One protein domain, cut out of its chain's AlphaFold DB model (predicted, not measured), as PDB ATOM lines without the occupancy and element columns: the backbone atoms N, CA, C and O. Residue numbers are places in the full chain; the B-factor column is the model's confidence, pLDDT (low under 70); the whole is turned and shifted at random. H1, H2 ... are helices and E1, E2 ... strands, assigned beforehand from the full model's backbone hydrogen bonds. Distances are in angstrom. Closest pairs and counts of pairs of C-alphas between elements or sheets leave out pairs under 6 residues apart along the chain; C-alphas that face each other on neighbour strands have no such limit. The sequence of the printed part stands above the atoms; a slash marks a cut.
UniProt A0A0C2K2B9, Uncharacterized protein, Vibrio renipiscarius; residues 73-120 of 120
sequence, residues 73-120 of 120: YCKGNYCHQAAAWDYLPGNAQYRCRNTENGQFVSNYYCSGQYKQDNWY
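AT A GLANCE: This is residues 73 to 120 of the 120 residues of an uncharacterized protein of Vibrio renipiscarius (UniProt A0A0C2K2B9). With little regular structure, this is a hairpin of two strands, E1 and E2, with the short helix H1 packed on it and unnamed stretches wrapped round it. The printed part has 48 residues, in the order E1, E2, H1, with an antiparallel sheet; its class is mixed, and under half of the residues are in named elements. It is compact and rounded, with a radius of gyration of the C-alphas of 9.3 A and spans of 25 by 21 by 19 A.

IN THESE COORDINATES: Find C-alpha 83 at (118.166, 88.236, 48.774); from there E1 runs 15.3 A to residue 88. E2, residues 93 to 98, runs 16.3 A. H1, residues 107 to 110, ends at C-alpha 110 (120.716, 90.919, 43.732).

HOW THE PARTS SIT: Look across the hairpin E1 and E2, at 146 degrees: N 86 and O 95 are 2.8 A apart, within hydrogen-bond range. The closest C-alphas of E2 and H1, Cys 96 and Asn 107, are 5.3 A apart. H1 is too short for an O i to N i+4 pair; its 1 O i to N i+3 pair is within range.

THE WHOLE: The farthest C-alphas, His 80 and Asn 91, are 25.9 A apart. The printed part has no cut, and no printed residue is under 70 in pLDDT.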
ATOM      1  N   TYR A  73     120.929  87.082  60.572       80.50
ATOM      2  CA  TYR A  73     120.771  88.468  60.976       80.50
ATOM      3  C   TYR A  73     121.263  89.400  59.868       80.50
ATOM      4  O   TYR A  73     122.390  89.885  59.887       80.50
ATOM      5  N   CYS A  74     120.399  89.604  58.875       89.50
ATOM      6  CA  CYS A  74     120.564  90.631  57.855       89.50
ATOM      7  C   CYS A  74     120.157  91.996  58.447       89.50
ATOM      8  O   CYS A  74     119.049  92.132  58.966       89.50
ATOM      9  N   LYS A  75     121.033  93.008  58.364       91.81
ATOM     10  CA  LYS A  75     120.818  94.361  58.930       91.81
ATOM     11  C   LYS A  75     120.723  95.498  57.910       91.81
ATOM     12  O   LYS A  75     120.238  96.573  58.251       91.81
ATOM     13  N   GLY A  76     121.237  95.304  56.699       91.31
ATOM     14  CA  GLY A  76     121.316  96.358  55.688       91.31
ATOM     15  C   GLY A  76     119.985  96.736  55.021       91.31
ATOM     16  O   GLY A  76     118.942  96.107  55.208       91.31
ATOM     17  N   ASN A  77     120.034  97.773  54.179       92.69
ATOM     18  CA  ASN A  77     118.837  98.345  53.548       92.69
ATOM     19  C   ASN A  77     118.060  97.347  52.681       92.69
ATOM     20  O   ASN A  77     116.872  97.558  52.461       92.69
ATOM     21  N   TYR A  78     118.696  96.279  52.190       93.81
ATOM     22  CA  TYR A  78     118.071  95.285  51.312       93.81
ATOM     23  C   TYR A  78     117.549  94.044  52.046       93.81
ATOM     24  O   TYR A  78     117.033  93.132  51.409       93.81
ATOM     25  N   CYS A  79     117.602  94.012  53.380       92.25
ATOM     26  CA  CYS A  79     117.168  92.850  54.163       92.25
ATOM     27  C   CYS A  79     115.657  92.597  54.159       92.25
ATOM     28  O   CYS A  79     115.216  91.526  54.555       92.25
ATOM     29  N   HIS A  80     114.864  93.559  53.683       91.12
ATOM     30  CA  HIS A  80     113.435  93.373  53.423       91.12
ATOM     31  C   HIS A  80     113.155  92.636  52.098       91.12
ATOM     32  O   HIS A  80     112.000  92.350  51.791       91.12
ATOM     33  N   GLN A  81     114.180  92.381  51.279       93.25
ATOM     34  CA  GLN A  81     114.072  91.641  50.018       93.25
ATOM     35  C   GLN A  81     114.429  90.171  50.236       93.25
ATOM     36  O   GLN A  81     115.023  89.831  51.251       93.25
ATOM     37  N   ALA A  82     114.112  89.298  49.277       93.25
ATOM     38  CA  ALA A  82     114.385  87.858  49.385       93.25
ATOM     39  C   ALA A  82     115.887  87.502  49.356       93.25
ATOM     40  O   ALA A  82     116.293  86.431  49.808       93.25
ATOM     41  N   ALA A  83     116.719  88.382  48.797       95.56
ATOM     42  CA  ALA A  83     118.166  88.236  48.774       95.56
ATOM     43  C   ALA A  83     118.837  89.606  48.882       95.56
ATOM     44  O   ALA A  83     118.247  90.605  48.479       95.56
ATOM     45  N   ALA A  84     120.058  89.650  49.402       96.94
ATOM     46  CA  ALA A  84     120.847  90.870  49.499       96.94
ATOM     47  C   ALA A  84     122.342  90.590  49.298       96.94
ATOM     48  O   ALA A  84     122.812  89.455  49.435       96.94
ATOM     49  N   TRP A  85     123.092  91.629  48.936       97.50
ATOM     50  CA  TRP A  85     124.545  91.546  48.821       97.50
ATOM     51  C   TRP A  85     125.207  91.381  50.203       97.50
ATOM     52  O   TRP A  85     124.862  92.075  51.154       97.50
ATOM     53  N   ASP A  86     126.169  90.469  50.294       95.69
ATOM     54  CA  ASP A  86     127.024  90.218  51.458       95.69
ATOM     55  C   ASP A  86     128.486  90.414  51.043       95.69
ATOM     56  O   ASP A  86     128.919  89.867  50.017       95.69
ATOM     57  N   TYR A  87     129.229  91.227  51.796       95.81
ATOM     58  CA  TYR A  87     130.646  91.453  51.539       95.81
ATOM     59  C   TYR A  87     131.486  90.465  52.345       95.81
ATOM     60  O   TYR A  87     131.530  90.510  53.567       95.81
ATOM     61  N   LEU A  88     132.215  89.590  51.651       93.12
ATOM     62  CA  LEU A  88     133.083  88.599  52.280       93.12
ATOM     63  C   LEU A  88     134.515  89.152  52.386       93.12
ATOM     64  O   LEU A  88     135.252  89.099  51.391       93.12
ATOM     65  N   PRO A  89     134.957  89.634  53.567       89.75
ATOM     66  CA  PRO A  89     136.243  90.317  53.709       89.75
ATOM     67  C   PRO A  89     137.438  89.403  53.425       89.75
ATOM     68  O   PRO A  89     138.456  89.881  52.937       89.75
ATOM     69  N   GLY A  90     137.306  88.089  53.649       91.62
ATOM     70  CA  GLY A  90     138.384  87.124  53.405       91.62
ATOM     71  C   GLY A  90     138.862  87.079  51.950       91.62
ATOM     72  O   GLY A  90     140.044  86.862  51.710       91.62
ATOM     73  N   ASN A  91     137.966  87.347  50.993       88.44
ATOM     74  CA  ASN A  91     138.261  87.292  49.555       88.44
ATOM     75  C   ASN A  91     137.906  88.600  48.821       88.44
ATOM     76  O   ASN A  91     137.856  88.606  47.594       88.44
ATOM     77  N   ALA A  92     137.600  89.678  49.555       92.75
ATOM     78  CA  ALA A  92     137.178  90.977  49.018       92.75
ATOM     79  C   ALA A  92     136.087  90.888  47.926       92.75
ATOM     80  O   ALA A  92     136.130  91.590  46.915       92.75
ATOM     81  N   GLN A  93     135.105  89.999  48.113       95.19
ATOM     82  CA  GLN A  93     134.079  89.710  47.108       95.19
ATOM     83  C   GLN A  93     132.670  89.935  47.644       95.19
ATOM     84  O   GLN A  93     132.378  89.646  48.802       95.19
ATOM     85  N   TYR A  94     131.777  90.372  46.756       95.25
ATOM     86  CA  TYR A  94     130.345  90.427  47.025       95.25
ATOM     87  C   TYR A  94     129.665  89.144  46.560       95.25
ATOM     88  O   TYR A  94     129.840  88.717  45.414       95.25
ATOM     89  N   ARG A  95     128.855  88.547  47.433       96.19
ATOM     90  CA  ARG A  95     128.028  87.376  47.127       96.19
ATOM     91  C   ARG A  95     126.578  87.673  47.472       96.19
ATOM     92  O   ARG A  95     126.298  88.304  48.480       96.19
ATOM     93  N   CYS A  96     125.658  87.226  46.628       96.19
ATOM     94  CA  CYS A  96     124.233  87.343  46.914       96.19
ATOM     95  C   CYS A  96     123.831  86.229  47.894       96.19
ATOM     96  O   CYS A  96     124.148  85.058  47.656       96.19
ATOM     97  N   ARG A  97     123.168  86.581  48.998       94.88
ATOM     98  CA  ARG A  97     122.644  85.634  49.992       94.88
ATOM     99  C   ARG A  97     121.150  85.813  50.165       94.88
ATOM    100  O   ARG A  97     120.658  86.937  50.156       94.88
ATOM    101  N   ASN A  98     120.441  84.705  50.332       94.25
ATOM    102  CA  ASN A  98     119.043  84.717  50.733       94.25
ATOM    103  C   ASN A  98     118.935  85.276  52.166       94.25
ATOM    104  O   ASN A  98     119.714  84.907  53.045       94.25
ATOM    105  N   THR A  99     118.001  86.198  52.383       92.31
ATOM    106  CA  THR A  99     117.845  86.927  53.655       92.31
ATOM    107  C   THR A  99     117.130  86.119  54.736       92.31
ATOM    108  O   THR A  99     117.306  86.411  55.913       92.31
ATOM    109  N   GLU A 100     116.372  85.087  54.361       88.62
ATOM    110  CA  GLU A 100     115.613  84.222  55.270       88.62
ATOM    111  C   GLU A 100     116.474  83.091  55.844       88.62
ATOM    112  O   GLU A 100     116.369  82.768  57.025       88.62
ATOM    113  N   ASN A 101     117.326  82.477  55.015       87.56
ATOM    114  CA  ASN A 101     118.107  81.289  55.383       87.56
ATOM    115  C   ASN A 101     119.633  81.475  55.275       87.56
ATOM    116  O   ASN A 101     120.396  80.572  55.615       87.56
ATOM    117  N   GLY A 102     120.095  82.637  54.807       88.44
ATOM    118  CA  GLY A 102     121.511  82.989  54.760       88.44
ATOM    119  C   GLY A 102     122.322  82.195  53.737       88.44
ATOM    120  O   GLY A 102     123.550  82.297  53.744       88.44
ATOM    121  N   GLN A 103     121.695  81.405  52.865       91.19
ATOM    122  CA  GLN A 103     122.397  80.619  51.853       91.19
ATOM    123  C   GLN A 103     122.853  81.497  50.688       91.19
ATOM    124  O   GLN A 103     122.163  82.437  50.293       91.19
ATOM    125  N   PHE A 104     124.004  81.173  50.098       94.31
ATOM    126  CA  PHE A 104     124.447  81.827  48.869       94.31
ATOM    127  C   PHE A 104     123.541  81.444  47.699       94.31
ATOM    128  O   PHE A 104     123.287  80.267  47.453       94.31
ATOM    129  N   VAL A 105     123.111  82.447  46.942       93.69
ATOM    130  CA  VAL A 105     122.267  82.294  45.753       93.69
ATOM    131  C   VAL A 105     122.947  82.905  44.528       93.69
ATOM    132  O   VAL A 105     124.022  83.504  44.617       93.69
ATOM    133  N   SER A 106     122.336  82.734  43.353       93.69
ATOM    134  CA  SER A 106     122.824  83.354  42.119       93.69
ATOM    135  C   SER A 106     122.852  84.882  42.237       93.69
ATOM    136  O   SER A 106     121.930  85.498  42.768       93.69
ATOM    137  N   ASN A 107     123.872  85.511  41.653       92.50
ATOM    138  CA  ASN A 107     124.011  86.970  41.637       92.50
ATOM    139  C   ASN A 107     122.836  87.684  40.948       92.50
ATOM    140  O   ASN A 107     122.604  88.863  41.208       92.50
ATOM    141  N   TYR A 108     122.082  86.982  40.095       92.00
ATOM    142  CA  TYR A 108     120.904  87.530  39.424       92.00
ATOM    143  C   TYR A 108     119.851  88.063  40.413       92.00
ATOM    144  O   TYR A 108     119.257  89.109  40.154       92.00
ATOM    145  N   TYR A 109     119.682  87.422  41.576       91.38
ATOM    146  CA  TYR A 109     118.703  87.835  42.591       91.38
ATOM    147  C   TYR A 109     119.013  89.195  43.234       91.38
ATOM    148  O   TYR A 109     118.102  89.862  43.707       91.38
ATOM    149  N   CYS A 110     120.276  89.627  43.204       96.19
ATOM    150  CA  CYS A 110     120.716  90.919  43.732       96.19
ATOM    151  C   CYS A 110     121.041  91.937  42.615       96.19
ATOM    152  O   CYS A 110     121.608  92.995  42.885       96.19
ATOM    153  N   SER A 111     120.719  91.635  41.348       92.88
ATOM    154  CA  SER A 111     121.126  92.448  40.184       92.88
ATOM    155  C   SER A 111     120.517  93.855  40.150       92.88
ATOM    156  O   SER A 111     121.143  94.773  39.628       92.88
ATOM    157  N   GLY A 112     119.332  94.039  40.741       92.88
ATOM    158  CA  GLY A 112     118.657  95.338  40.863       92.88
ATOM    159  C   GLY A 112     119.048  96.151  42.102       92.88
ATOM    160  O   GLY A 112     118.458  97.200  42.348       92.88
ATOM    161  N   GLN A 113     119.997  95.671  42.908       95.00
ATOM    162  CA  GLN A 113     120.425  96.313  44.150       95.00
ATOM    163  C   GLN A 113     121.824  96.910  44.007       95.00
ATOM    164  O   GLN A 113     122.687  96.345  43.329       95.00
ATOM    165  N   TYR A 114     122.090  98.005  44.719       95.75
ATOM    166  CA  TYR A 114     123.457  98.484  44.886       95.75
ATOM    167  C   TYR A 114     124.274  97.463  45.689       95.75
ATOM    168  O   TYR A 114     123.798  96.918  46.687       95.75
ATOM    169  N   LYS A 115     125.518  97.209  45.263       94.88
ATOM    170  CA  LYS A 115     126.451  96.362  46.015       94.88
ATOM    171  C   LYS A 115     126.833  97.063  47.315       94.88
ATOM    172  O   LYS A 115     127.524  98.076  47.289       94.88
ATOM    173  N   GLN A 116     126.380  96.506  48.429       94.38
ATOM    174  CA  GLN A 116     126.696  96.950  49.781       94.38
ATOM    175  C   GLN A 116     126.676  95.740  50.711       94.38
ATOM    176  O   GLN A 116     126.047  94.732  50.388       94.38
ATOM    177  N   ASP A 117     127.357  95.839  51.843       94.94
ATOM    178  CA  ASP A 117     127.302  94.798  52.858       94.94
ATOM    179  C   ASP A 117     125.997  94.913  53.654       94.94
ATOM    180  O   ASP A 117     125.691  95.970  54.209       94.94
ATOM    181  N   ASN A 118     125.201  93.845  53.677       94.31
ATOM    182  CA  ASN A 118     123.969  93.779  54.460       94.31
ATOM    183  C   ASN A 118     124.111  92.890  55.717       94.31
ATOM    184  O   ASN A 118     123.139  92.781  56.467       94.31
ATOM    185  N   TRP A 119     125.297  92.317  55.976       92.75
ATOM    186  CA  TRP A 119     125.614  91.419  57.102       92.75
ATOM    187  C   TRP A 119     126.797  91.920  57.962       92.75
ATOM    188  O   TRP A 119     127.660  91.144  58.372       92.75
ATOM    189  N   TYR A 120     126.792  93.217  58.286       86.50
ATOM    190  CA  TYR A 120     127.747  93.864  59.201       86.50
ATOM    191  C   TYR A 120     127.303  93.856  60.673       86.50
ATOM    192  O   TYR A 120     126.096  93.686  60.966       86.50
TER     193      TYR A 120